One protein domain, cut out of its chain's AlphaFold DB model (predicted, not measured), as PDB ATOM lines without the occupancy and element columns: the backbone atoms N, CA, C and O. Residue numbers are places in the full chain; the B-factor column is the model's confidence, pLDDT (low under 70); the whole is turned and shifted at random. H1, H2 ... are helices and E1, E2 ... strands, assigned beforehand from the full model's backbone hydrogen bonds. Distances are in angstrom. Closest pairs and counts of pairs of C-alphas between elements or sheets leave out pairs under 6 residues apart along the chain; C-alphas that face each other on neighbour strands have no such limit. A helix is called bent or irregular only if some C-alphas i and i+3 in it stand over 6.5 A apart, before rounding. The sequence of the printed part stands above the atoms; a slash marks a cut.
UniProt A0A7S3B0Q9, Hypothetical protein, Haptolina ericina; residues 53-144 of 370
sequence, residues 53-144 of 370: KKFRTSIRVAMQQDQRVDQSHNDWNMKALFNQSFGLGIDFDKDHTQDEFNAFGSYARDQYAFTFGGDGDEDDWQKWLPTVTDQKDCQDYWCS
ATOM      1  N   LYS A  53     100.277  99.384  85.759       90.19
ATOM      2  CA  LYS A  53     100.542  98.530  84.596       90.19
ATOM      3  C   LYS A  53     101.930  97.922  84.731       90.19
ATOM      4  O   LYS A  53     102.907  98.610  85.026       90.19
ATOM      5  N   LYS A  54     102.009  96.611  84.545       91.44
ATOM      6  CA  LYS A  54     103.223  95.807  84.644       91.44
ATOM      7  C   LYS A  54     103.416  95.060  83.338       91.44
ATOM      8  O   LYS A  54     102.464  94.544  82.766       91.44
ATOM      9  N   PHE A  55     104.665  94.965  82.910       92.38
ATOM     10  CA  PHE A  55     105.066  94.167  81.763       92.38
ATOM     11  C   PHE A  55     106.028  93.086  82.227       92.38
ATOM     12  O   PHE A  55     106.967  93.347  82.983       92.38
ATOM     13  N   ARG A  56     105.795  91.865  81.763       92.88
ATOM     14  CA  ARG A  56     106.680  90.731  81.971       92.88
ATOM     15  C   ARG A  56     107.029  90.145  80.617       92.88
ATOM     16  O   ARG A  56     106.161  89.940  79.784       92.88
ATOM     17  N   THR A  57     108.297  89.818  80.435       93.44
ATOM     18  CA  THR A  57     108.783  89.081  79.271       93.44
ATOM     19  C   THR A  57     109.910  88.149  79.698       93.44
ATOM     20  O   THR A  57     110.570  88.379  80.717       93.44
ATOM     21  N   SER A  58     110.112  87.082  78.935       90.75
ATOM     22  CA  SER A  58     111.239  86.166  79.065       90.75
ATOM     23  C   SER A  58     112.226  86.423  77.934       90.75
ATOM     24  O   SER A  58     111.872  86.331  76.761       90.75
ATOM     25  N   ILE A  59     113.485  86.698  78.272       91.38
ATOM     26  CA  ILE A  59     114.546  86.893  77.277       91.38
ATOM     27  C   ILE A  59     115.337  85.594  77.120       91.38
ATOM     28  O   ILE A  59     115.793  85.002  78.102       91.38
ATOM     29  N   ARG A  60     115.503  85.124  75.879       82.75
ATOM     30  CA  ARG A  60     116.325  83.938  75.588       82.75
ATOM     31  C   ARG A  60     117.799  84.214  75.891       82.75
ATOM     32  O   ARG A  60     118.356  85.188  75.402       82.75
ATOM     33  N   VAL A  61     118.465  83.280  76.578       83.31
ATOM     34  CA  VAL A  61     119.913  83.351  76.887       83.31
ATOM     35  C   VAL A  61     120.794  83.517  75.646       83.31
ATOM     36  O   VAL A  61     121.843  84.143  75.740       83.31
ATOM     37  N   ALA A  62     120.362  83.018  74.480       85.06
ATOM     38  CA  ALA A  62     121.084  83.186  73.215       85.06
ATOM     39  C   ALA A  62     121.360  84.661  72.862       85.06
ATOM     40  O   ALA A  62     122.361  84.941  72.212       85.06
ATOM     41  N   MET A  63     120.541  85.597  73.358       92.38
ATOM     42  CA  MET A  63     120.772  87.039  73.234       92.38
ATOM     43  C   MET A  63     122.165  87.450  73.733       92.38
ATOM     44  O   MET A  63     122.788  88.329  73.155       92.38
ATOM     45  N   GLN A  64     122.704  86.785  74.762       87.38
ATOM     46  CA  GLN A  64     124.026  87.113  75.315       87.38
ATOM     47  C   GLN A  64     125.184  86.858  74.340       87.38
ATOM     48  O   GLN A  64     126.292  87.337  74.575       87.38
ATOM     49  N   GLN A  65     124.948  86.082  73.281       88.38
ATOM     50  CA  GLN A  65     125.939  85.756  72.256       88.38
ATOM     51  C   GLN A  65     125.786  86.624  70.998       88.38
ATOM     52  O   GLN A  65     126.617  86.533  70.097       88.38
ATOM     53  N   ASP A  66     124.739  87.450  70.917       90.50
ATOM     54  CA  ASP A  66     124.477  88.308  69.765       90.50
ATOM     55  C   ASP A  66     125.228  89.633  69.904       90.50
ATOM     56  O   ASP A  66     124.902  90.455  70.755       90.50
ATOM     57  N   GLN A  67     126.225  89.859  69.048       94.06
ATOM     58  CA  GLN A  67     127.051  91.073  69.075       94.06
ATOM     59  C   GLN A  67     126.285  92.351  68.707       94.06
ATOM     60  O   GLN A  67     126.819  93.443  68.873       94.06
ATOM     61  N   ARG A  68     125.055  92.232  68.195       94.50
ATOM     62  CA  ARG A  68     124.189  93.381  67.893       94.50
ATOM     63  C   ARG A  68     123.458  93.914  69.122       94.50
ATOM     64  O   ARG A  68     122.844  94.967  69.021       94.50
ATOM     65  N   VAL A  69     123.464  93.170  70.231       94.19
ATOM     66  CA  VAL A  69     122.781  93.534  71.473       94.19
ATOM     67  C   VAL A  69     123.822  93.832  72.541       94.19
ATOM     68  O   VAL A  69     124.530  92.927  72.992       94.19
ATOM     69  N   ASP A  70     123.896  95.084  72.987       94.94
ATOM     70  CA  ASP A  70     124.726  95.433  74.130       94.94
ATOM     71  C   ASP A  70     123.978  95.061  75.416       94.94
ATOM     72  O   ASP A  70     122.911  95.577  75.752       94.94
ATOM     73  N   GLN A  71     124.543  94.130  76.183       92.62
ATOM     74  CA  GLN A  71     123.922  93.671  77.425       92.62
ATOM     75  C   GLN A  71     123.833  94.773  78.487       92.62
ATOM     76  O   GLN A  71     123.014  94.664  79.407       92.62
ATOM     77  N   SER A  72     124.654  95.821  78.389       95.56
ATOM     78  CA  SER A  72     124.548  96.991  79.260       95.56
ATOM     79  C   SER A  72     123.280  97.812  78.980       95.56
ATOM     80  O   SER A  72     122.776  98.464  79.894       95.56
ATOM     81  N   HIS A  73     122.682  97.678  77.790       96.31
ATOM     82  CA  HIS A  73     121.433  98.336  77.393       96.31
ATOM     83  C   HIS A  73     120.174  97.523  77.733       96.31
ATOM     84  O   HIS A  73     119.062  97.935  77.407       96.31
ATOM     85  N   ASN A  74     120.293  96.376  78.415       93.56
ATOM     86  CA  ASN A  74     119.147  95.513  78.734       93.56
ATOM     87  C   ASN A  74     118.017  96.248  79.474       93.56
ATOM     88  O   ASN A  74     116.849  96.045  79.147       93.56
ATOM     89  N   ASP A  75     118.336  97.104  80.448       94.62
ATOM     90  CA  ASP A  75     117.310  97.842  81.199       94.62
ATOM     91  C   ASP A  75     116.577  98.854  80.298       94.62
ATOM     92  O   ASP A  75     115.355  98.998  80.392       94.62
ATOM     93  N   TRP A  76     117.299  99.499  79.374       97.06
ATOM     94  CA  TRP A  76     116.709 100.390  78.377       97.06
ATOM     95  C   TRP A  76     115.830  99.610  77.389       97.06
ATOM     96  O   TRP A  76     114.668  99.961  77.201       97.06
ATOM     97  N   ASN A  77     116.324  98.493  76.850       97.06
ATOM     98  CA  ASN A  77     115.587  97.636  75.917       97.06
ATOM     99  C   ASN A  77     114.302  97.065  76.547       97.06
ATOM    100  O   ASN A  77     113.248  97.015  75.912       97.06
ATOM    101  N   MET A  78     114.353  96.686  77.828       96.06
ATOM    102  CA  MET A  78     113.177  96.248  78.587       96.06
ATOM    103  C   MET A  78     112.154  97.375  78.771       96.06
ATOM    104  O   MET A  78     110.952  97.136  78.644       96.06
ATOM    105  N   LYS A  79     112.612  98.606  79.034       96.06
ATOM    106  CA  LYS A  79     111.744  99.789  79.086       96.06
ATOM    107  C   LYS A  79     111.146 100.111  77.713       96.06
ATOM    108  O   LYS A  79     109.970 100.444  77.640       96.06
ATOM    109  N   ALA A  80     111.909  99.968  76.633       97.00
ATOM    110  CA  ALA A  80     111.420 100.167  75.272       97.00
ATOM    111  C   ALA A  80     110.327  99.147  74.900       97.00
ATOM    112  O   ALA A  80     109.301  99.541  74.348       97.00
ATOM    113  N   LEU A  81     110.469  97.870  75.289       96.25
ATOM    114  CA  LEU A  81     109.405  96.863  75.132       96.25
ATOM    115  C   LEU A  81     108.151  97.205  75.949       96.25
ATOM    116  O   LEU A  81     107.035  97.054  75.451       96.25
ATOM    117  N   PHE A  82     108.322  97.678  77.190       95.38
ATOM    118  CA  PHE A  82     107.206  98.180  77.998       95.38
ATOM    119  C   PHE A  82     106.498  99.330  77.276       95.38
ATOM    120  O   PHE A  82     105.281  99.294  77.117       95.38
ATOM    121  N   ASN A  83     107.257 100.321  76.798       95.75
ATOM    122  CA  ASN A  83     106.699 101.480  76.117       95.75
ATOM    123  C   ASN A  83     105.919 101.064  74.865       95.75
ATOM    124  O   ASN A  83     104.759 101.441  74.719       95.75
ATOM    125  N   GLN A  84     106.516 100.208  74.031       94.75
ATOM    126  CA  GLN A  84     105.869  99.644  72.847       94.75
ATOM    127  C   GLN A  84     104.543  98.953  73.187       94.75
ATOM    128  O   GLN A  84     103.557  99.141  72.479       94.75
ATOM    129  N   SER A  85     104.515  98.173  74.272       92.88
ATOM    130  CA  SER A  85     103.340  97.395  74.683       92.88
ATOM    131  C   SER A  85     102.173  98.263  75.157       92.88
ATOM    132  O   SER A  85     101.033  97.825  75.080       92.88
ATOM    133  N   PHE A  86     102.447  99.477  75.636       93.94
ATOM    134  CA  PHE A  86     101.435 100.385  76.188       93.94
ATOM    135  C   PHE A  86     101.247 101.662  75.358       93.94
ATOM    136  O   PHE A  86     100.790 102.681  75.881       93.94
ATOM    137  N   GLY A  87     101.628 101.629  74.076       91.94
ATOM    138  CA  GLY A  87     101.443 102.752  73.149       91.94
ATOM    139  C   GLY A  87     102.280 103.993  73.480       91.94
ATOM    140  O   GLY A  87     102.005 105.081  72.982       91.94
ATOM    141  N   LEU A  88     103.304 103.856  74.321       93.31
ATOM    142  CA  LEU A  88     104.230 104.936  74.642       93.31
ATOM    143  C   LEU A  88     105.324 105.029  73.571       93.31
ATOM    144  O   LEU A  88     105.786 104.021  73.033       93.31
ATOM    145  N   GLY A  89     105.781 106.252  73.298       94.12
ATOM    146  CA  GLY A  89     106.917 106.489  72.408       94.12
ATOM    147  C   GLY A  89     108.204 105.821  72.909       94.12
ATOM    148  O   GLY A  89     108.413 105.654  74.116       94.12
ATOM    149  N   ILE A  90     109.073 105.441  71.972       97.12
ATOM    150  CA  ILE A  90     110.424 104.951  72.256       97.12
ATOM    151  C   ILE A  90     111.406 106.015  71.768       97.12
ATOM    152  O   ILE A  90     111.447 106.319  70.576       97.12
ATOM    153  N   ASP A  91     112.187 106.569  72.693       95.94
ATOM    154  CA  ASP A  91     113.201 107.575  72.387       95.94
ATOM    155  C   ASP A  91     114.539 106.883  72.127       95.94
ATOM    156  O   ASP A  91     115.248 106.503  73.060       95.94
ATOM    157  N   PHE A  92     114.859 106.695  70.849       97.12
ATOM    158  CA  PHE A  92     116.158 106.189  70.412       97.12
ATOM    159  C   PHE A  92     117.204 107.304  70.432       97.12
ATOM    160  O   PHE A  92     116.915 108.454  70.095       97.12
ATOM    161  N   ASP A  93     118.437 106.949  70.772       95.62
ATOM    162  CA  ASP A  93     119.573 107.862  70.748       95.62
ATOM    163  C   ASP A  93     120.791 107.204  70.074       95.62
ATOM    164  O   ASP A  93     120.678 106.184  69.392       95.62
ATOM    165  N   LYS A  94     121.960 107.841  70.185       96.00
ATOM    166  CA  LYS A  94     123.197 107.353  69.558       96.00
ATOM    167  C   LYS A  94     123.702 106.031  70.152       96.00
ATOM    168  O   LYS A  94     124.414 105.313  69.459       96.00
ATOM    169  N   ASP A  95     123.368 105.758  71.410       95.69
ATOM    170  CA  ASP A  95     123.815 104.589  72.157       95.69
ATOM    171  C   ASP A  95     122.709 103.512  72.124       95.69
ATOM    172  O   ASP A  95     123.012 102.331  72.044       95.69
ATOM    173  N   HIS A  96     121.432 103.909  72.051       97.00
ATOM    174  CA  HIS A  96     120.269 103.022  71.990       97.00
ATOM    175  C   HIS A  96     119.565 103.104  70.630       97.00
ATOM    176  O   HIS A  96     118.705 103.958  70.395       97.00
ATOM    177  N   THR A  97     119.925 102.203  69.714       97.62
ATOM    178  CA  THR A  97     119.444 102.245  68.323       97.62
ATOM    179  C   THR A  97     118.208 101.371  68.083       97.62
ATOM    180  O   THR A  97     117.966 100.380  68.773       97.62
ATOM    181  N   GLN A  98     117.429 101.702  67.047       97.94
ATOM    182  CA  GLN A  98     116.286 100.888  66.609       97.94
ATOM    183  C   GLN A  98     116.707  99.473  66.191       97.94
ATOM    184  O   GLN A  98     115.986  98.513  66.464       97.94
ATOM    185  N   ASP A  99     117.866  99.333  65.547       97.75
ATOM    186  CA  ASP A  99     118.371  98.038  65.088       97.75
ATOM    187  C   ASP A  99     118.749  97.130  66.260       97.75
ATOM    188  O   ASP A  99     118.386  95.950  66.264       97.75
ATOM    189  N   GLU A 100     119.406  97.683  67.282       96.81
ATOM    190  CA  GLU A 100     119.684  96.964  68.526       96.81
ATOM    191  C   GLU A 100     118.386  96.541  69.225       96.81
ATOM    192  O   GLU A 100     118.226  95.368  69.570       96.81
ATOM    193  N   PHE A 101     117.429  97.462  69.386       98.00
ATOM    194  CA  PHE A 101     116.134  97.160  69.997       98.00
ATOM    195  C   PHE A 101     115.392  96.044  69.252       98.00
ATOM    196  O   PHE A 101     114.872  95.114  69.871       98.00
ATOM    197  N   ASN A 102     115.382  96.088  67.917       97.81
ATOM    198  CA  ASN A 102     114.779  95.050  67.083       97.81
ATOM    199  C   ASN A 102     115.486  93.696  67.271       97.81
ATOM    200  O   ASN A 102     114.824  92.656  67.369       97.81
ATOM    201  N   ALA A 103     116.822  93.693  67.357       97.38
ATOM    202  CA  ALA A 103     117.596  92.491  67.645       97.38
ATOM    203  C   ALA A 103     117.252  91.932  69.034       97.38
ATOM    204  O   ALA A 103     116.922  90.749  69.140       97.38
ATOM    205  N   PHE A 104     117.224  92.772  70.072       97.38
ATOM    206  CA  PHE A 104     116.820  92.393  71.427       97.38
ATOM    207  C   PHE A 104     115.393  91.824  71.463       97.38
ATOM    208  O   PHE A 104     115.165  90.729  71.982       97.38
ATOM    209  N   GLY A 105     114.433  92.516  70.841       96.44
ATOM    210  CA  GLY A 105     113.029  92.107  70.766       96.44
ATOM    211  C   GLY A 105     112.835  90.738  70.107       96.44
ATOM    212  O   GLY A 105     111.967  89.967  70.519       96.44
ATOM    213  N   SER A 106     113.705  90.358  69.163       97.12
ATOM    214  CA  SER A 106     113.674  89.027  68.538       97.12
ATOM    215  C   SER A 106     113.926  87.872  69.524       97.12
ATOM    216  O   SER A 106     113.507  86.736  69.259       97.12
ATOM    217  N   TYR A 107     114.529  88.152  70.685       95.00
ATOM    218  CA  TYR A 107     114.770  87.199  71.773       95.00
ATOM    219  C   TYR A 107     113.690  87.209  72.862       95.00
ATOM    220  O   TYR A 107     113.662  86.278  73.674       95.00
ATOM    221  N   ALA A 108     112.800  88.206  72.875       93.94
ATOM    222  CA  ALA A 108     111.709  88.321  73.837       93.94
ATOM    223  C   ALA A 108     110.586  87.314  73.539       93.94
ATOM    224  O   ALA A 108     110.127  87.174  72.404       93.94
ATOM    225  N   ARG A 109     110.134  86.581  74.554       92.00
ATOM    226  CA  ARG A 109     109.058  85.580  74.484       92.00
ATOM    227  C   ARG A 109     108.138  85.727  75.689       92.00
ATOM    228  O   ARG A 109     108.526  86.326  76.689       92.00
ATOM    229  N   ASP A 110     106.942  85.153  75.589       91.56
ATOM    230  CA  ASP A 110     105.964  85.102  76.683       91.56
ATOM    231  C   ASP A 110     105.686  86.491  77.276       91.56
ATOM    232  O   ASP A 110     105.728  86.701  78.490       91.56
ATOM    233  N   GLN A 111     105.480  87.462  76.383       90.81
ATOM    234  CA  GLN A 111     105.186  88.835  76.757       90.81
ATOM    235  C   GLN A 111     103.782  88.894  77.352       90.81
ATOM    236  O   GLN A 111     102.813  88.471  76.724       90.81
ATOM    237  N   TYR A 112     103.689  89.394  78.575       90.25
ATOM    238  CA  TYR A 112     102.449  89.510  79.317       90.25
ATOM    239  C   TYR A 112     102.364  90.895  79.943       90.25
ATOM    240  O   TYR A 112     103.228  91.291  80.733       90.25
ATOM    241  N   ALA A 113     101.313  91.619  79.584       88.50
ATOM    242  CA  ALA A 113     100.914  92.845  80.245       88.50
ATOM    243  C   ALA A 113      99.881  92.514  81.325       88.50
ATOM    244  O   ALA A 113      98.997  91.681  81.135       88.50
ATOM    245  N   PHE A 114     100.009  93.164  82.474       87.44
ATOM    246  CA  PHE A 114      99.058  93.066  83.568       87.44
ATOM    247  C   PHE A 114      98.726  94.460  84.070       87.44
ATOM    248  O   PHE A 114      99.629  95.233  84.390       87.44
ATOM    249  N   THR A 115      97.439  94.748  84.194       88.31
ATOM    250  CA  THR A 115      96.925  96.017  84.702       88.31
ATOM    251  C   THR A 115      96.216  95.774  86.028       88.31
ATOM    252  O   THR A 115      95.487  94.796  86.193       88.31
ATOM    253  N   PHE A 116      96.433  96.658  86.995       86.25
ATOM    254  CA  PHE A 116      95.779  96.636  88.296       86.25
ATOM    255  C   PHE A 116      95.320  98.040  88.669       86.25
ATOM    256  O   PHE A 116      96.149  98.941  88.751       86.25
ATOM    257  N   GLY A 117      94.023  98.219  88.921       85.62
ATOM    258  CA  GLY A 117      93.421  99.551  89.027       85.62
ATOM    259  C   GLY A 117      93.230 100.211  87.659       85.62
ATOM    260  O   GLY A 117      93.908  99.870  86.689       85.62
ATOM    261  N   GLY A 118      92.285 101.142  87.597       86.94
ATOM    262  CA  GLY A 118      91.770 101.720  86.360       86.94
ATOM    263  C   GLY A 118      90.968 100.723  85.522       86.94
ATOM    264  O   GLY A 118      90.612  99.636  85.988       86.94
ATOM    265  N   ASP A 119      90.706 101.109  84.279       86.00
ATOM    266  CA  ASP A 119      90.087 100.269  83.260       86.00
ATOM    267  C   ASP A 119      91.092  99.218  82.764       86.00
ATOM    268  O   ASP A 119      92.149  99.542  82.222       86.00
ATOM    269  N   GLY A 120      90.791  97.941  82.997       83.94
ATOM    270  CA  GLY A 120      91.670  96.839  82.608       83.94
ATOM    271  C   GLY A 120      91.763  96.630  81.097       83.94
ATOM    272  O   GLY A 120      92.763  96.066  80.655       83.94
ATOM    273  N   ASP A 121      90.764  97.098  80.343       85.94
ATOM    274  CA  ASP A 121      90.631  96.874  78.901       85.94
ATOM    275  C   ASP A 121      91.295  97.982  78.065       85.94
ATOM    276  O   ASP A 121      91.459  97.841  76.852       85.94
ATOM    277  N   GLU A 122      91.711  99.084  78.696       89.94
ATOM    278  CA  GLU A 122      92.432 100.161  78.023       89.94
ATOM    279  C   GLU A 122      93.939  99.888  78.026       89.94
ATOM    280  O   GLU A 122      94.617 100.010  79.052       89.94
ATOM    281  N   ASP A 123      94.484  99.525  76.867       87.62
ATOM    282  CA  ASP A 123      95.903  99.209  76.693       87.62
ATOM    283  C   ASP A 123      96.792 100.455  76.578       87.62
ATOM    284  O   ASP A 123      97.937 100.421  77.038       87.62
ATOM    285  N   ASP A 124      96.278 101.564  76.043       90.62
ATOM    286  CA  ASP A 124      97.034 102.806  75.889       90.62
ATOM    287  C   ASP A 124      97.279 103.466  77.251       90.62
ATOM    288  O   ASP A 124      96.352 103.763  78.007       90.62
ATOM    289  N   TRP A 125      98.546 103.730  77.580       91.31
ATOM    290  CA  TRP A 125      98.906 104.304  78.877       91.31
ATOM    291  C   TRP A 125      98.239 105.661  79.145       91.31
ATOM    292  O   TRP A 125      97.812 105.919  80.272       91.31
ATOM    293  N   GLN A 126      98.165 106.541  78.142       92.38
ATOM    294  CA  GLN A 126      97.648 107.903  78.311       92.38
ATOM    295  C   GLN A 126      96.131 107.917  78.484       92.38
ATOM    296  O   GLN A 126      95.613 108.779  79.191       92.38
ATOM    297  N   LYS A 127      95.425 106.959  77.880       91.00
ATOM    298  CA  LYS A 127      93.984 106.772  78.084       91.00
ATOM    299  C   LYS A 127      93.666 106.034  79.378       91.00
ATOM    300  O   LYS A 127      92.710 106.391  80.057       91.00
ATOM    301  N   TRP A 128      94.495 105.062  79.755       90.62
ATOM    302  CA  TRP A 128      94.333 104.316  80.998       90.62
ATOM    303  C   TRP A 128      94.572 105.187  82.231       90.62
ATOM    304  O   TRP A 128      93.826 105.094  83.202       90.62
ATOM    305  N   LEU A 129      95.592 106.050  82.224       90.62
ATOM    306  CA  LEU A 129      95.981 106.817  83.409       90.62
ATOM    307  C   LEU A 129      94.821 107.643  84.022       90.62
ATOM    308  O   LEU A 129      94.625 107.545  85.236       90.62
ATOM    309  N   PRO A 130      94.002 108.382  83.242       89.94
ATOM    310  CA  PRO A 130      92.795 109.034  83.746       89.94
ATOM    311  C   PRO A 130      91.830 108.097  84.477       89.94
ATOM    312  O   PRO A 130      91.297 108.488  85.512       89.94
ATOM    313  N   THR A 131      91.658 106.857  84.007       87.50
ATOM    314  CA  THR A 131      90.739 105.867  84.612       87.50
ATOM    315  C   THR A 131      91.157 105.436  86.020       87.50
ATOM    316  O   THR A 131      90.339 104.970  86.808       87.50
ATOM    317  N   VAL A 132      92.435 105.609  86.369       87.94
ATOM    318  CA  VAL A 132      92.951 105.356  87.721       87.94
ATOM    319  C   VAL A 132      92.623 106.516  88.661       87.94
ATOM    320  O   VAL A 132      92.369 106.313  89.850       87.94
ATOM    321  N   THR A 133      92.686 107.743  88.141       81.06
ATOM    322  CA  THR A 133      92.609 108.976  88.935       81.06
ATOM    323  C   THR A 133      91.209 109.569  89.026       81.06
ATOM    324  O   THR A 133      90.904 110.233  90.017       81.06
ATOM    325  N   ASP A 134      90.362 109.362  88.016       76.50
ATOM    326  CA  ASP A 134      89.030 109.953  87.967       76.50
ATOM    327  C   ASP A 134      88.006 109.040  88.641       76.50
ATOM    328  O   ASP A 134      87.548 108.050  88.083       76.50
ATOM    329  N   GLN A 135      87.647 109.385  89.877       64.56
ATOM    330  CA  GLN A 135      86.673 108.630  90.666       64.56
ATOM    331  C   GLN A 135      85.222 108.806  90.194       64.56
ATOM    332  O   GLN A 135      84.349 108.081  90.671       64.56
ATOM    333  N   LYS A 136      84.926 109.782  89.323       65.06
ATOM    334  CA  LYS A 136      83.539 110.168  89.011       65.06
ATOM    335  C   LYS A 136      82.816 109.173  88.111       65.06
ATOM    336  O   LYS A 136      81.611 109.005  88.270       65.06
ATOM    337  N   ASP A 137      83.556 108.488  87.247       57.88
ATOM    338  CA  ASP A 137      83.015 107.488  86.319       57.88
ATOM    339  C   ASP A 137      83.198 106.049  86.827       57.88
ATOM    340  O   ASP A 137      82.870 105.077  86.149       57.88
ATOM    341  N   CYS A 138      83.663 105.898  88.070       61.44
ATOM    342  CA  CYS A 138      83.820 104.615  88.740       61.44
ATOM    343  C   CYS A 138      82.470 104.103  89.229       61.44
ATOM    344  O   CYS A 138      82.150 104.181  90.415       61.44
ATOM    345  N   GLN A 139      81.661 103.583  88.305       58.22
ATOM    346  CA  GLN A 139      80.392 102.944  88.658       58.22
ATOM    347  C   GLN A 139      80.586 101.709  89.539       58.22
ATOM    348  O   GLN A 139      79.704 101.387  90.331       58.22
ATOM    349  N   ASP A 140      81.771 101.103  89.501       56.22
ATOM    350  CA  ASP A 140      82.154 100.024  90.391       56.22
ATOM    351  C   ASP A 140      83.470 100.381  91.114       56.22
ATOM    352  O   ASP A 140      84.343 101.039  90.554       56.22
ATOM    353  N   TYR A 141      83.626  99.916  92.357       55.56
ATOM    354  CA  TYR A 141      84.715 100.137  93.334       55.56
ATOM    355  C   TYR A 141      86.172  99.794  92.884       55.56
ATOM    356  O   TYR A 141      86.994  99.380  93.707       55.56
ATOM    357  N   TRP A 142      86.530  99.909  91.600       59.78
ATOM    358  CA  TRP A 142      87.722  99.282  91.004       59.78
ATOM    359  C   TRP A 142      88.796 100.249  90.486       59.78
ATOM    360  O   TRP A 142      89.891  99.780  90.174       59.78
ATOM    361  N   CYS A 143      88.547 101.562  90.439       69.88
ATOM    362  CA  CYS A 143      89.448 102.519  89.777       69.88
ATOM    363  C   CYS A 143      90.784 102.743  90.488       69.88
ATOM    364  O   CYS A 143      91.834 102.666  89.859       69.88
ATOM    365  N   SER A 144      90.783 102.946  91.805       72.31
ATOM    366  CA  SER A 144      92.019 102.941  92.586       72.31
ATOM    367  C   SER A 144      92.079 101.689  93.445       72.31
ATOM    368  O   SER A 144      91.118 101.292  94.107       72.31
TER     369      SER A 144
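AT A GLANCE: This is residues 53 to 144 of the 370 residues of the protein "Hypothetical protein" of Haptolina ericina (UniProt A0A7S3B0Q9). A long, narrow ribbon of two strands, E1 and E2, has the irregular helix H2 over part of it, with H3 crossing H2. Short H1 lies at the end of the ribbon where E1 ends and E2 begins, while H4 lies toward the other end, where residues 134 to 144 loop out past it and fold back. Residues 86 to 97, without a named element, run back along the length of H2 to reach H3. The printed part has 92 residues with four named helices and two named strands, in the order E1, H1, H2, H3, E2, H4; the sheet, E1 - E2, is antiparallel and the class is mixed, helices and strands. The whole is loose, with a radius of gyration of the C-alphas of 16.1 A, and spans 52 by 26 by 16 A, only just a rod.

HOW THE PARTS SIT: E1, residues 53 to 59, and E2, residues 108 to 116, are antiparallel neighbours, at 165 degrees between their directions. N 54 and O 114 are within hydrogen-bond range at 2.8 A, as are N 109 and O 58 at 2.8 A. H2, residues 71 to 85, comes closest to E1 at the C-alphas of Phe 55 and Phe 82, 5.9 A apart. The closest C-alphas of H2 and E2 are those of Ser 85 and Ala 113, 7.6 A apart. H3, residues 98 to 105, touches H2 at residues 77 to 81 alone; the closest C-alphas, of Asn 77 and Phe 101, are 6.0 A apart. Their lines are about perpendicular, at 86 degrees. H1, residues 61 to 65, is close to but not clearly touching H3, with the closest C-alphas, of Met 63 and Phe 104, 6.9 A apart. H1 is likewise close to but not clearly touching H2, with C-alphas 64 and 71 closest at 6.9 A. H4, residues 125 to 133, touches no helix and is only just apart from E1, at 8.3 A. In H3 every O i to N i+4 pair is within hydrogen-bond range; the counts are 9 of 11 in H2, 3 of 5 in H4 and 0 of 1 in H1, where 2 of 2 O i to N i+3 pairs are within range.

IN THESE COORDINATES: E1 begins at C-alpha 53, (100.542, 98.530, 84.596), and is 19.6 A long. E2 is 23.1 A long and ends at C-alpha 116, (95.779, 96.636, 88.296). H2 is 21.1 A long and irregular: C-alphas 72 and 75 are 7.5 A apart. H1 measures 8.0 A and H3 10.2 A. H4 measures 12.8 A and ends at C-alpha 133, (92.609, 108.976, 88.935).

THE WHOLE: The two C-alphas farthest apart, those of Gln 67 and Gln 139, are 52.0 A apart. The printed part has no cut, and the link from H2 to H3, 12 residues, is long. The mean pLDDT of the printed part is 88.9, and residues 135 to 143 are under 70.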